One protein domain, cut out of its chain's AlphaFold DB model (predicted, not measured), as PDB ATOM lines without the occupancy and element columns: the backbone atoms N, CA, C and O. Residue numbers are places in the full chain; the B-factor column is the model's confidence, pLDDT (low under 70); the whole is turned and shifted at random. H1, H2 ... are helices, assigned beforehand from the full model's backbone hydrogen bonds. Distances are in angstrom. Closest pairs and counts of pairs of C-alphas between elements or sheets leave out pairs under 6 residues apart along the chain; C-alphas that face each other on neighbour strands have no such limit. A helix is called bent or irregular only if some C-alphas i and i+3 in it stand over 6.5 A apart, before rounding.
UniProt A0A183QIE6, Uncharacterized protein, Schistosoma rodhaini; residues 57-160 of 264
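Overview. This is residues 57 to 160 of the 264 residues of an uncharacterized protein of Schistosoma rodhaini (UniProt A0A183QIE6). One long helix, H3, folds back on itself into two arms side by side, H3a and H3b, while H1 packs on both arms and H2 runs beside H3b, the two making a second layer in a row along the hairpin-like pair. Residues 90 to 95 stick out at one end, and residues 151 to 160 run back past the arms. The printed part has 104 residues with three named helices, H1, H2 and H3 along the chain, and no named strand: all helix. It is only just compact, close to loose, with a radius of gyration of the C-alphas of 15.3 A, and elongated, spanning 52 by 32 by 21 A.

Along the chain. H3, residues 99 to 150, was assigned as one helix by its hydrogen bonds but is bent: C-alphas 127 and 130 are 8.9 A apart. Arm H3a, residues 99 to 127, begins at C-alpha 99 (16.281, 58.863, -37.813) and is 41.7 A long; it has a kink of 56 degrees near residue 121 and is irregular, with C-alphas 123 and 126 7.8 A apart. Arm H3b, residues 130 to 150, is 30.3 A long and ends at C-alpha 150 (10.127, 49.945, -36.277). H1 is residues 57 to 69, 18.1 A, and H2 residues 76 to 90, 22.4 A.

Arrangement. H3a and H3b touch, closest at the C-alphas of Ser 125 and Tyr 132, 6.3 A, at a shallow tilt of 15 degrees, opposite ways. H1 touches H3a at a steep tilt of 47 degrees, closest at the C-alphas of Leu 65 and Cys 113, 7.0 A. With residues 65 to 69 alone H1 touches H3b, the C-alphas of Leu 69 and Ala 138 being closest at 5.9 A. H2 touches H3b at a shallow tilt of 10 degrees, the same way, closest at the C-alphas of Met 78 and Tyr 142, 7.0 A. H1 and H2 touch only at the corner. Every O i to N i+4 pair is within hydrogen-bond range in H1 and H3b, but 7 of 11 in H2 and 18 of 25 in H3a.

Size, cuts and confidence. The C-alphas farthest apart, of Gly 93 and Asn 126, are 52.5 A apart. The printed part has no cut, and both links are short. In this model pLDDT is under 70 at residue 57, residues 87 to 103 and residues 158 to 160.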
ATOM      1  N   ILE A  57      -4.475  55.837 -68.211       60.94
ATOM      2  CA  ILE A  57      -4.386  56.077 -66.764       60.94
ATOM      3  C   ILE A  57      -4.376  54.752 -65.973       60.94
ATOM      4  O   ILE A  57      -3.471  54.582 -65.157       60.94
ATOM      5  N   PRO A  58      -5.268  53.772 -66.244       76.81
ATOM      6  CA  PRO A  58      -5.206  52.469 -65.583       76.81
ATOM      7  C   PRO A  58      -3.889  51.722 -65.816       76.81
ATOM      8  O   PRO A  58      -3.379  51.109 -64.887       76.81
ATOM      9  N   LEU A  59      -3.311  51.801 -67.023       84.25
ATOM     10  CA  LEU A  59      -2.077  51.082 -67.353       84.25
ATOM     11  C   LEU A  59      -0.859  51.632 -66.599       84.25
ATOM     12  O   LEU A  59      -0.084  50.862 -66.043       84.25
ATOM     13  N   LEU A  60      -0.687  52.957 -66.560       86.56
ATOM     14  CA  LEU A  60       0.444  53.561 -65.848       86.56
ATOM     15  C   LEU A  60       0.367  53.266 -64.347       86.56
ATOM     16  O   LEU A  60       1.363  52.899 -63.729       86.56
ATOM     17  N   MET A  61      -0.832  53.386 -63.784       87.44
ATOM     18  CA  MET A  61      -1.090  53.088 -62.383       87.44
ATOM     19  C   MET A  61      -0.823  51.617 -62.046       87.44
ATOM     20  O   MET A  61      -0.206  51.327 -61.024       87.44
ATOM     21  N   ASP A  62      -1.259  50.699 -62.911       89.81
ATOM     22  CA  ASP A  62      -1.009  49.263 -62.789       89.81
ATOM     23  C   ASP A  62       0.493  48.951 -62.772       89.81
ATOM     24  O   ASP A  62       0.970  48.247 -61.881       89.81
ATOM     25  N   MET A  63       1.252  49.533 -63.707       91.31
ATOM     26  CA  MET A  63       2.705  49.369 -63.770       91.31
ATOM     27  C   MET A  63       3.399  49.911 -62.515       91.31
ATOM     28  O   MET A  63       4.291  49.253 -61.977       91.31
ATOM     29  N   GLN A  64       2.987  51.086 -62.030       92.06
ATOM     30  CA  GLN A  64       3.575  51.708 -60.842       92.06
ATOM     31  C   GLN A  64       3.260  50.922 -59.563       92.06
ATOM     32  O   GLN A  64       4.179  50.607 -58.807       92.06
ATOM     33  N   LEU A  65       1.995  50.547 -59.337       93.44
ATOM     34  CA  LEU A  65       1.599  49.758 -58.166       93.44
ATOM     35  C   LEU A  65       2.244  48.372 -58.169       93.44
ATOM     36  O   LEU A  65       2.700  47.910 -57.123       93.44
ATOM     37  N   GLN A  66       2.332  47.722 -59.332       93.81
ATOM     38  CA  GLN A  66       2.995  46.429 -59.439       93.81
ATOM     39  C   GLN A  66       4.498  46.543 -59.167       93.81
ATOM     40  O   GLN A  66       5.027  45.739 -58.406       93.81
ATOM     41  N   GLY A  67       5.183  47.544 -59.730       93.88
ATOM     42  CA  GLY A  67       6.609  47.767 -59.466       93.88
ATOM     43  C   GLY A  67       6.906  48.102 -58.001       93.88
ATOM     44  O   GLY A  67       7.940  47.696 -57.475       93.88
ATOM     45  N   ALA A  68       5.982  48.796 -57.336       94.06
ATOM     46  CA  ALA A  68       6.100  49.187 -55.938       94.06
ATOM     47  C   ALA A  68       5.813  48.033 -54.958       94.06
ATOM     48  O   ALA A  68       6.586  47.805 -54.028       94.06
ATOM     49  N   LEU A  69       4.710  47.300 -55.156       95.44
ATOM     50  CA  LEU A  69       4.208  46.303 -54.197       95.44
ATOM     51  C   LEU A  69       4.598  44.864 -54.545       95.44
ATOM     52  O   LEU A  69       4.694  44.024 -53.656       95.44
ATOM     53  N   LEU A  70       4.832  44.566 -55.821       95.38
ATOM     54  CA  LEU A  70       5.179  43.231 -56.314       95.38
ATOM     55  C   LEU A  70       6.482  43.257 -57.138       95.38
ATOM     56  O   LEU A  70       6.489  42.793 -58.283       95.38
ATOM     57  N   PRO A  71       7.591  43.798 -56.601       94.31
ATOM     58  CA  PRO A  71       8.851  43.835 -57.328       94.31
ATOM     59  C   PRO A  71       9.378  42.410 -57.554       94.31
ATOM     60  O   PRO A  71       9.476  41.615 -56.621       94.31
ATOM     61  N   THR A  72       9.716  42.078 -58.802       93.75
ATOM     62  CA  THR A  72      10.255  40.756 -59.184       93.75
ATOM     63  C   THR A  72      11.724  40.795 -59.589       93.75
ATOM     64  O   THR A  72      12.409  39.780 -59.512       93.75
ATOM     65  N   VAL A  73      12.204  41.956 -60.035       94.44
ATOM     66  CA  VAL A  73      13.572  42.144 -60.545       94.44
ATOM     67  C   VAL A  73      14.458  42.930 -59.581       94.44
ATOM     68  O   VAL A  73      15.648  42.656 -59.480       94.44
ATOM     69  N   ASN A  74      13.870  43.878 -58.847       93.81
ATOM     70  CA  ASN A  74      14.567  44.745 -57.902       93.81
ATOM     71  C   ASN A  74      14.242  44.333 -56.463       93.81
ATOM     72  O   ASN A  74      13.207  43.726 -56.205       93.81
ATOM     73  N   ALA A  75      15.093  44.719 -55.511       89.56
ATOM     74  CA  ALA A  75      14.940  44.353 -54.099       89.56
ATOM     75  C   ALA A  75      13.688  44.954 -53.421       89.56
ATOM     76  O   ALA A  75      13.256  44.473 -52.374       89.56
ATOM     77  N   GLY A  76      13.086  45.982 -54.025       92.50
ATOM     78  CA  GLY A  76      11.856  46.604 -53.544       92.50
ATOM     79  C   GLY A  76      12.050  47.574 -52.371       92.50
ATOM     80  O   GLY A  76      13.120  47.626 -51.762       92.50
ATOM     81  N   PRO A  77      11.005  48.346 -52.027       90.62
ATOM     82  CA  PRO A  77      11.060  49.366 -50.976       90.62
ATOM     83  C   PRO A  77      11.432  48.813 -49.588       90.62
ATOM     84  O   PRO A  77      12.126  49.482 -48.826       90.62
ATOM     85  N   MET A  78      11.057  47.567 -49.270       91.69
ATOM     86  CA  MET A  78      11.350  46.959 -47.963       91.69
ATOM     87  C   MET A  78      12.847  46.715 -47.769       91.69
ATOM     88  O   MET A  78      13.351  46.858 -46.659       91.69
ATOM     89  N   ALA A  79      13.580  46.383 -48.836       92.00
ATOM     90  CA  ALA A  79      15.021  46.174 -48.741       92.00
ATOM     91  C   ALA A  79      15.752  47.464 -48.339       92.00
ATOM     92  O   ALA A  79      16.675  47.419 -47.525       92.00
ATOM     93  N   TYR A  80      15.303  48.616 -48.849       90.44
ATOM     94  CA  TYR A  80      15.827  49.918 -48.434       90.44
ATOM     95  C   TYR A  80      15.478  50.216 -46.975       90.44
ATOM     96  O   TYR A  80      16.379  50.533 -46.198       90.44
ATOM     97  N   ALA A  81      14.212  50.031 -46.580       88.81
ATOM     98  CA  ALA A  81      13.783  50.222 -45.194       88.81
ATOM     99  C   ALA A  81      14.635  49.376 -44.231       88.81
ATOM    100  O   ALA A  81      15.180  49.891 -43.257       88.81
ATOM    101  N   GLN A  82      14.842  48.095 -44.547       89.75
ATOM    102  CA  GLN A  82      15.696  47.204 -43.763       89.75
ATOM    103  C   GLN A  82      17.150  47.676 -43.719       89.75
ATOM    104  O   GLN A  82      17.747  47.661 -42.647       89.75
ATOM    105  N   ALA A  83      17.732  48.101 -44.842       87.56
ATOM    106  CA  ALA A  83      19.121  48.552 -44.877       87.56
ATOM    107  C   ALA A  83      19.354  49.784 -43.992       87.56
ATOM    108  O   ALA A  83      20.349  49.836 -43.272       87.56
ATOM    109  N   PHE A  84      18.435  50.751 -44.005       82.62
ATOM    110  CA  PHE A  84      18.592  51.982 -43.234       82.62
ATOM    111  C   PHE A  84      18.170  51.817 -41.772       82.62
ATOM    112  O   PHE A  84      18.940  52.156 -40.876       82.62
ATOM    113  N   LEU A  85      17.007  51.220 -41.507       79.44
ATOM    114  CA  LEU A  85      16.466  51.126 -40.148       79.44
ATOM    115  C   LEU A  85      17.182  50.056 -39.305       79.44
ATOM    116  O   LEU A  85      17.365  50.238 -38.102       79.44
ATOM    117  N   LYS A  86      17.653  48.952 -39.909       75.75
ATOM    118  CA  LYS A  86      18.362  47.887 -39.170       75.75
ATOM    119  C   LYS A  86      19.787  48.283 -38.777       75.75
ATOM    120  O   LYS A  86      20.274  47.817 -37.746       75.75
ATOM    121  N   LEU A  87      20.462  49.117 -39.576       64.69
ATOM    122  CA  LEU A  87      21.797  49.626 -39.235       64.69
ATOM    123  C   LEU A  87      21.748  50.509 -37.981       64.69
ATOM    124  O   LEU A  87      22.629  50.418 -37.129       64.69
ATOM    125  N   GLU A  88      20.706  51.324 -37.853       58.59
ATOM    126  CA  GLU A  88      20.578  52.301 -36.771       58.59
ATOM    127  C   GLU A  88      20.128  51.671 -35.447       58.59
ATOM    128  O   GLU A  88      20.658  52.032 -34.399       58.59
ATOM    129  N   VAL A  89      19.260  50.650 -35.475       59.31
ATOM    130  CA  VAL A  89      18.862  49.906 -34.257       59.31
ATOM    131  C   VAL A  89      20.051  49.195 -33.594       59.31
ATOM    132  O   VAL A  89      20.055  49.017 -32.378       59.31
ATOM    133  N   ASN A  90      21.073  48.814 -34.367       58.59
ATOM    134  CA  ASN A  90      22.300  48.207 -33.839       58.59
ATOM    135  C   ASN A  90      23.352  49.252 -33.426       58.59
ATOM    136  O   ASN A  90      24.237  48.952 -32.625       58.59
ATOM    137  N   ALA A  91      23.254  50.480 -33.936       59.75
ATOM    138  CA  ALA A  91      24.128  51.597 -33.599       59.75
ATOM    139  C   ALA A  91      23.575  52.376 -32.389       59.75
ATOM    140  O   ALA A  91      23.319  53.573 -32.466       59.75
ATOM    141  N   ILE A  92      23.430  51.697 -31.245       52.38
ATOM    142  CA  ILE A  92      22.865  52.192 -29.964       52.38
ATOM    143  C   ILE A  92      23.669  53.366 -29.326       52.38
ATOM    144  O   ILE A  92      23.482  53.711 -28.167       52.38
ATOM    145  N   GLY A  93      24.572  54.030 -30.052       52.16
ATOM    146  CA  GLY A  93      25.556  54.937 -29.454       52.16
ATOM    147  C   GLY A  93      25.511  56.423 -29.809       52.16
ATOM    148  O   GLY A  93      25.936  57.210 -28.971       52.16
ATOM    149  N   SER A  94      25.140  56.854 -31.027       44.50
ATOM    150  CA  SER A  94      25.750  58.127 -31.484       44.50
ATOM    151  C   SER A  94      25.020  59.033 -32.481       44.50
ATOM    152  O   SER A  94      25.625  60.038 -32.854       44.50
ATOM    153  N   ARG A  95      23.778  58.803 -32.921       51.56
ATOM    154  CA  ARG A  95      23.162  59.748 -33.878       51.56
ATOM    155  C   ARG A  95      21.639  59.710 -33.850       51.56
ATOM    156  O   ARG A  95      21.034  58.788 -34.369       51.56
ATOM    157  N   VAL A  96      21.043  60.719 -33.222       55.06
ATOM    158  CA  VAL A  96      19.583  60.874 -33.093       55.06
ATOM    159  C   VAL A  96      19.000  61.701 -34.253       55.06
ATOM    160  O   VAL A  96      17.863  61.480 -34.651       55.06
ATOM    161  N   ASP A  97      19.797  62.564 -34.892       56.22
ATOM    162  CA  ASP A  97      19.268  63.594 -35.804       56.22
ATOM    163  C   ASP A  97      18.878  63.098 -37.214       56.22
ATOM    164  O   ASP A  97      18.196  63.805 -37.952       56.22
ATOM    165  N   GLY A  98      19.291  61.891 -37.626       55.06
ATOM    166  CA  GLY A  98      18.989  61.343 -38.962       55.06
ATOM    167  C   GLY A  98      17.729  60.468 -39.038       55.06
ATOM    168  O   GLY A  98      17.154  60.303 -40.117       55.06
ATOM    169  N   LEU A  99      17.292  59.922 -37.898       51.56
ATOM    170  CA  LEU A  99      16.281  58.863 -37.813       51.56
ATOM    171  C   LEU A  99      14.842  59.408 -37.847       51.56
ATOM    172  O   LEU A  99      13.923  58.731 -38.310       51.56
ATOM    173  N   GLU A 100      14.617  60.638 -37.378       54.31
ATOM    174  CA  GLU A 100      13.295  61.277 -37.444       54.31
ATOM    175  C   GLU A 100      12.869  61.636 -38.866       54.31
ATOM    176  O   GLU A 100      11.678  61.607 -39.153       54.31
ATOM    177  N   VAL A 101      13.813  61.906 -39.771       57.12
ATOM    178  CA  VAL A 101      13.485  62.369 -41.127       57.12
ATOM    179  C   VAL A 101      13.170  61.211 -42.076       57.12
ATOM    180  O   VAL A 101      12.376  61.387 -42.989       57.12
ATOM    181  N   LYS A 102      13.744  60.014 -41.874       59.50
ATOM    182  CA  LYS A 102      13.524  58.879 -42.793       59.50
ATOM    183  C   LYS A 102      12.238  58.107 -42.522       59.50
ATOM    184  O   LYS A 102      11.462  57.964 -43.452       59.50
ATOM    185  N   ARG A 103      11.961  57.755 -41.259       67.62
ATOM    186  CA  ARG A 103      10.729  57.065 -40.817       67.62
ATOM    187  C   ARG A 103       9.411  57.575 -41.438       67.62
ATOM    188  O   ARG A 103       8.572  56.737 -41.771       67.62
ATOM    189  N   PRO A 104       9.170  58.894 -41.592       70.50
ATOM    190  CA  PRO A 104       7.937  59.372 -42.216       70.50
ATOM    191  C   PRO A 104       7.822  58.982 -43.696       70.50
ATOM    192  O   PRO A 104       6.713  58.749 -44.169       70.50
ATOM    193  N   HIS A 105       8.930  58.819 -44.425       79.75
ATOM    194  CA  HIS A 105       8.891  58.533 -45.859       79.75
ATOM    195  C   HIS A 105       8.373  57.128 -46.186       79.75
ATOM    196  O   HIS A 105       7.613  56.973 -47.147       79.75
ATOM    197  N   GLU A 106       8.735  56.095 -45.415       85.56
ATOM    198  CA  GLU A 106       8.200  54.747 -45.652       85.56
ATOM    199  C   GLU A 106       6.700  54.666 -45.327       85.56
ATOM    200  O   GLU A 106       5.949  53.975 -46.023       85.56
ATOM    201  N   ILE A 107       6.244  55.405 -44.311       86.19
ATOM    202  CA  ILE A 107       4.823  55.490 -43.948       86.19
ATOM    203  C   ILE A 107       4.039  56.237 -45.037       86.19
ATOM    204  O   ILE A 107       2.996  55.748 -45.488       86.19
ATOM    205  N   ASP A 108       4.560  57.366 -45.526       87.81
ATOM    206  CA  ASP A 108       3.970  58.138 -46.626       87.81
ATOM    207  C   ASP A 108       3.853  57.304 -47.908       87.81
ATOM    208  O   ASP A 108       2.840  57.363 -48.617       87.81
ATOM    209  N   PHE A 109       4.859  56.474 -48.191       91.00
ATOM    210  CA  PHE A 109       4.822  55.537 -49.308       91.00
ATOM    211  C   PHE A 109       3.679  54.521 -49.179       91.00
ATOM    212  O   PHE A 109       2.911  54.346 -50.132       91.00
ATOM    213  N   LEU A 110       3.529  53.868 -48.021       91.19
ATOM    214  CA  LEU A 110       2.457  52.886 -47.811       91.19
ATOM    215  C   LEU A 110       1.071  53.532 -47.852       91.19
ATOM    216  O   LEU A 110       0.148  52.962 -48.440       91.19
ATOM    217  N   SER A 111       0.933  54.732 -47.287       90.12
ATOM    218  CA  SER A 111      -0.297  55.523 -47.366       90.12
ATOM    219  C   SER A 111      -0.654  55.853 -48.821       90.12
ATOM    220  O   SER A 111      -1.774  55.601 -49.272       90.12
ATOM    221  N   THR A 112       0.330  56.303 -49.607       90.94
ATOM    222  CA  THR A 112       0.155  56.574 -51.042       90.94
ATOM    223  C   THR A 112      -0.260  55.313 -51.798       90.94
ATOM    224  O   THR A 112      -1.216  55.343 -52.576       90.94
ATOM    225  N   CYS A 113       0.394  54.180 -51.533       92.81
ATOM    226  CA  CYS A 113       0.027  52.900 -52.132       92.81
ATOM    227  C   CYS A 113      -1.400  52.482 -51.769       92.81
ATOM    228  O   CYS A 113      -2.100  51.972 -52.637       92.81
ATOM    229  N   LEU A 114      -1.864  52.722 -50.540       92.81
ATOM    230  CA  LEU A 114      -3.236  52.411 -50.128       92.81
ATOM    231  C   LEU A 114      -4.273  53.260 -50.880       92.81
ATOM    232  O   LEU A 114      -5.282  52.727 -51.356       92.81
ATOM    233  N   VAL A 115      -4.023  54.565 -51.020       91.25
ATOM    234  CA  VAL A 115      -4.897  55.484 -51.772       91.25
ATOM    235  C   VAL A 115      -4.974  55.061 -53.236       91.25
ATOM    236  O   VAL A 115      -6.070  54.913 -53.788       91.25
ATOM    237  N   LEU A 116      -3.821  54.802 -53.855       91.06
ATOM    238  CA  LEU A 116      -3.764  54.306 -55.225       91.06
ATOM    239  C   LEU A 116      -4.473  52.955 -55.330       91.06
ATOM    240  O   LEU A 116      -5.347  52.784 -56.169       91.06
ATOM    241  N   LEU A 117      -4.207  52.003 -54.447       92.06
ATOM    242  CA  LEU A 117      -4.836  50.688 -54.512       92.06
ATOM    243  C   LEU A 117      -6.370  50.762 -54.369       92.06
ATOM    244  O   LEU A 117      -7.087  50.003 -55.018       92.06
ATOM    245  N   THR A 118      -6.887  51.721 -53.598       91.31
ATOM    246  CA  THR A 118      -8.329  52.006 -53.506       91.31
ATOM    247  C   THR A 118      -8.897  52.522 -54.828       91.31
ATOM    248  O   THR A 118      -9.942  52.060 -55.283       91.31
ATOM    249  N   TYR A 119      -8.201  53.446 -55.491       91.00
ATOM    250  CA  TYR A 119      -8.616  53.921 -56.810       91.00
ATOM    251  C   TYR A 119      -8.511  52.814 -57.876       91.00
ATOM    252  O   TYR A 119      -9.418  52.652 -58.693       91.00
ATOM    253  N   TYR A 120      -7.470  51.980 -57.801       90.81
ATOM    254  CA  TYR A 120      -7.283  50.823 -58.673       90.81
ATOM    255  C   TYR A 120      -8.421  49.810 -58.517       90.81
ATOM    256  O   TYR A 120      -8.931  49.319 -59.520       90.81
ATOM    257  N   TYR A 121      -8.868  49.537 -57.286       92.12
ATOM    258  CA  TYR A 121     -10.012  48.661 -57.019       92.12
ATOM    259  C   TYR A 121     -11.262  49.113 -57.779       92.12
ATOM    260  O   TYR A 121     -11.893  48.317 -58.471       92.12
ATOM    261  N   ASN A 122     -11.588  50.404 -57.710       90.19
ATOM    262  CA  ASN A 122     -12.788  50.940 -58.353       90.19
ATOM    263  C   ASN A 122     -12.727  50.861 -59.884       90.19
ATOM    264  O   ASN A 122     -13.763  50.756 -60.537       90.19
ATOM    265  N   LEU A 123     -11.523  50.909 -60.461       88.19
ATOM    266  CA  LEU A 123     -11.331  50.855 -61.908       88.19
ATOM    267  C   LEU A 123     -11.210  49.428 -62.447       88.19
ATOM    268  O   LEU A 123     -11.787  49.122 -63.486       88.19
ATOM    269  N   MET A 124     -10.426  48.576 -61.783       84.12
ATOM    270  CA  MET A 124      -9.878  47.348 -62.371       84.12
ATOM    271  C   MET A 124     -10.247  46.062 -61.625       84.12
ATOM    272  O   MET A 124      -9.940  44.989 -62.143       84.12
ATOM    273  N   SER A 125     -10.922  46.115 -60.467       83.56
ATOM    274  CA  SER A 125     -11.292  44.900 -59.702       83.56
ATOM    275  C   SER A 125     -12.074  43.890 -60.546       83.56
ATOM    276  O   SER A 125     -11.698  42.728 -60.640       83.56
ATOM    277  N   ASN A 126     -13.069  44.361 -61.300       87.44
ATOM    278  CA  ASN A 126     -13.895  43.511 -62.164       87.44
ATOM    279  C   ASN A 126     -13.116  42.802 -63.289       87.44
ATOM    280  O   ASN A 126     -13.601  41.816 -63.840       87.44
ATOM    281  N   ILE A 127     -11.942  43.316 -63.665       88.50
ATOM    282  CA  ILE A 127     -11.144  42.811 -64.793       88.50
ATOM    283  C   ILE A 127      -9.963  41.976 -64.280       88.50
ATOM    284  O   ILE A 127      -9.630  40.937 -64.851       88.50
ATOM    285  N   HIS A 128      -9.333  42.413 -63.189       90.38
ATOM    286  CA  HIS A 128      -8.085  41.862 -62.664       90.38
ATOM    287  C   HIS A 128      -8.136  41.631 -61.145       90.38
ATOM    288  O   HIS A 128      -7.195  41.964 -60.423       90.38
ATOM    289  N   GLU A 129      -9.208  41.003 -60.660       91.56
ATOM    290  CA  GLU A 129      -9.437  40.739 -59.230       91.56
ATOM    291  C   GLU A 129      -8.256  40.030 -58.547       91.56
ATOM    292  O   GLU A 129      -7.769  40.464 -57.503       91.56
ATOM    293  N   ALA A 130      -7.723  38.973 -59.170       93.00
ATOM    294  CA  ALA A 130      -6.590  38.226 -58.622       93.00
ATOM    295  C   ALA A 130      -5.333  39.101 -58.460       93.00
ATOM    296  O   ALA A 130      -4.599  38.969 -57.480       93.00
ATOM    297  N   LYS A 131      -5.100  40.027 -59.400       92.75
ATOM    298  CA  LYS A 131      -3.957  40.946 -59.357       92.75
ATOM    299  C   LYS A 131      -4.143  42.002 -58.272       92.75
ATOM    300  O   LYS A 131      -3.216  42.253 -57.505       92.75
ATOM    301  N   TYR A 132      -5.342  42.581 -58.175       94.19
ATOM    302  CA  TYR A 132      -5.700  43.497 -57.095       94.19
ATOM    303  C   TYR A 132      -5.474  42.852 -55.722       94.19
ATOM    304  O   TYR A 132      -4.783  43.425 -54.877       94.19
ATOM    305  N   ARG A 133      -5.993  41.632 -55.524       95.31
ATOM    306  CA  ARG A 133      -5.825  40.870 -54.282       95.31
ATOM    307  C   ARG A 133      -4.349  40.645 -53.951       95.31
ATOM    308  O   ARG A 133      -3.947  40.907 -52.823       95.31
ATOM    309  N   ALA A 134      -3.533  40.249 -54.929       95.94
ATOM    310  CA  ALA A 134      -2.096  40.067 -54.724       95.94
ATOM    311  C   ALA A 134      -1.390  41.369 -54.296       95.94
ATOM    312  O   ALA A 134      -0.555  41.348 -53.390       95.94
ATOM    313  N   MET A 135      -1.740  42.509 -54.904       95.81
ATOM    314  CA  MET A 135      -1.199  43.818 -54.512       95.81
ATOM    315  C   MET A 135      -1.653  44.228 -53.108       95.81
ATOM    316  O   MET A 135      -0.854  44.758 -52.338       95.81
ATOM    317  N   ARG A 136      -2.907  43.939 -52.743       95.50
ATOM    318  CA  ARG A 136      -3.434  44.201 -51.400       95.50
ATOM    319  C   ARG A 136      -2.731  43.373 -50.333       95.50
ATOM    320  O   ARG A 136      -2.260  43.934 -49.350       95.50
ATOM    321  N   GLU A 137      -2.599  42.072 -50.561       96.31
ATOM    322  CA  GLU A 137      -1.884  41.165 -49.659       96.31
ATOM    323  C   GLU A 137      -0.403  41.554 -49.532       96.31
ATOM    324  O   GLU A 137       0.172  41.481 -48.447       96.31
ATOM    325  N   ALA A 138       0.227  42.009 -50.620       95.69
ATOM    326  CA  ALA A 138       1.576  42.552 -50.555       95.69
ATOM    327  C   ALA A 138       1.643  43.806 -49.677       95.69
ATOM    328  O   ALA A 138       2.464  43.836 -48.765       95.69
ATOM    329  N   LEU A 139       0.764  44.790 -49.886       95.12
ATOM    330  CA  LEU A 139       0.705  46.002 -49.065       95.12
ATOM    331  C   LEU A 139       0.522  45.685 -47.569       95.12
ATOM    332  O   LEU A 139       1.189  46.286 -46.727       95.12
ATOM    333  N   ASP A 140      -0.335  44.718 -47.234       95.38
ATOM    334  CA  ASP A 140      -0.534  44.280 -45.848       95.38
ATOM    335  C   ASP A 140       0.729  43.620 -45.263       95.38
ATOM    336  O   ASP A 140       1.101  43.925 -44.127       95.38
ATOM    337  N   ARG A 141       1.447  42.791 -46.037       95.75
ATOM    338  CA  ARG A 141       2.759  42.252 -45.621       95.75
ATOM    339  C   ARG A 141       3.782  43.358 -45.384       95.75
ATOM    340  O   ARG A 141       4.431  43.355 -44.344       95.75
ATOM    341  N   TYR A 142       3.863  44.339 -46.287       95.06
ATOM    342  CA  TYR A 142       4.733  45.506 -46.121       95.06
ATOM    343  C   TYR A 142       4.446  46.250 -44.812       95.06
ATOM    344  O   TYR A 142       5.383  46.603 -44.095       95.06
ATOM    345  N   ARG A 143       3.168  46.460 -44.468       94.25
ATOM    346  CA  ARG A 143       2.777  47.109 -43.207       94.25
ATOM    347  C   ARG A 143       3.259  46.326 -41.984       94.25
ATOM    348  O   ARG A 143       3.791  46.925 -41.050       94.25
ATOM    349  N   VAL A 144       3.075  45.006 -41.988       94.31
ATOM    350  CA  VAL A 144       3.501  44.122 -40.886       94.31
ATOM    351  C   VAL A 144       5.021  44.122 -40.741       94.31
ATOM    352  O   VAL A 144       5.532  44.331 -39.642       94.31
ATOM    353  N   ASP A 145       5.748  43.949 -41.841       93.00
ATOM    354  CA  ASP A 145       7.211  43.935 -41.839       93.00
ATOM    355  C   ASP A 145       7.788  45.276 -41.372       93.00
ATOM    356  O   ASP A 145       8.732  45.301 -40.579       93.00
ATOM    357  N   LEU A 146       7.189  46.394 -41.796       90.25
ATOM    358  CA  LEU A 146       7.603  47.723 -41.358       90.25
ATOM    359  C   LEU A 146       7.311  47.941 -39.867       90.25
ATOM    360  O   LEU A 146       8.165  48.464 -39.158       90.25
ATOM    361  N   SER A 147       6.160  47.476 -39.372       90.12
ATOM    362  CA  SER A 147       5.832  47.534 -37.939       90.12
ATOM    363  C   SER A 147       6.845  46.753 -37.098       90.12
ATOM    364  O   SER A 147       7.365  47.246 -36.098       90.12
ATOM    365  N   ASN A 148       7.202  45.548 -37.552       90.56
ATOM    366  CA  ASN A 148       8.212  44.718 -36.898       90.56
ATOM    367  C   ASN A 148       9.593  45.388 -36.898       90.56
ATOM    368  O   ASN A 148      10.326  45.304 -35.911       90.56
ATOM    369  N   LEU A 149       9.946  46.060 -37.996       87.94
ATOM    370  CA  LEU A 149      11.219  46.755 -38.148       87.94
ATOM    371  C   LEU A 149      11.313  47.999 -37.253       87.94
ATOM    372  O   LEU A 149      12.362  48.239 -36.656       87.94
ATOM    373  N   LEU A 150      10.218  48.753 -37.125       85.88
ATOM    374  CA  LEU A 150      10.127  49.945 -36.277       85.88
ATOM    375  C   LEU A 150       9.886  49.616 -34.796       85.88
ATOM    376  O   LEU A 150      10.104  50.476 -33.945       85.88
ATOM    377  N   LYS A 151       9.483  48.375 -34.478       86.19
ATOM    378  CA  LYS A 151       8.977  47.959 -33.155       86.19
ATOM    379  C   LYS A 151       7.786  48.810 -32.689       86.19
ATOM    380  O   LYS A 151       7.588  49.006 -31.492       86.19
ATOM    381  N   GLU A 152       7.004  49.298 -33.643       84.25
ATOM    382  CA  GLU A 152       5.841  50.158 -33.446       84.25
ATOM    383  C   GLU A 152       4.726  49.690 -34.383       84.25
ATOM    384  O   GLU A 152       4.994  49.205 -35.482       84.25
ATOM    385  N   GLU A 153       3.471  49.804 -33.957       81.88
ATOM    386  CA  GLU A 153       2.336  49.448 -34.802       81.88
ATOM    387  C   GLU A 153       2.104  50.521 -35.876       81.88
ATOM    388  O   GLU A 153       1.715  51.649 -35.578       81.88
ATOM    389  N   VAL A 154       2.300  50.165 -37.150       82.81
ATOM    390  CA  VAL A 154       1.989  51.059 -38.272       82.81
ATOM    391  C   VAL A 154       0.512  50.918 -38.629       82.81
ATOM    392  O   VAL A 154       0.094  49.938 -39.253       82.81
ATOM    393  N   ILE A 155      -0.286  51.924 -38.270       81.56
ATOM    394  CA  ILE A 155      -1.714  51.982 -38.595       81.56
ATOM    395  C   ILE A 155      -1.900  52.770 -39.894       81.56
ATOM    396  O   ILE A 155      -1.747  53.988 -39.933       81.56
ATOM    397  N   LEU A 156      -2.277  52.073 -40.969       81.88
ATOM    398  CA  LEU A 156      -2.711  52.725 -42.204       81.88
ATOM    399  C   LEU A 156      -4.202  53.035 -42.096       81.88
ATOM    400  O   LEU A 156      -5.044  52.139 -42.188       81.88
ATOM    401  N   ILE A 157      -4.535  54.307 -41.896       74.75
ATOM    402  CA  ILE A 157      -5.925  54.752 -41.877       74.75
ATOM    403  C   ILE A 157      -6.430  54.726 -43.317       74.75
ATOM    404  O   ILE A 157      -5.992  55.507 -44.161       74.75
ATOM    405  N   ASN A 158      -7.344  53.800 -43.612       62.34
ATOM    406  CA  ASN A 158      -8.016  53.787 -44.901       62.34
ATOM    407  C   ASN A 158      -8.882  55.043 -44.992       62.34
ATOM    408  O   ASN A 158      -9.888  55.161 -44.295       62.34
ATOM    409  N   LEU A 159      -8.486  55.986 -45.846       58.31
ATOM    410  CA  LEU A 159      -9.207  57.236 -46.075       58.31
ATOM    411  C   LEU A 159     -10.479  57.005 -46.915       58.31
ATOM    412  O   LEU A 159     -10.826  57.786 -47.796       58.31
ATOM    413  N   SER A 160     -11.193  55.909 -46.670       45.66
ATOM    414  CA  SER A 160     -12.521  55.661 -47.209       45.66
ATOM    415  C   SER A 160     -13.532  56.481 -46.408       45.66
ATOM    416  O   SER A 160     -14.151  55.969 -45.485       45.66
TER     417      SER A 160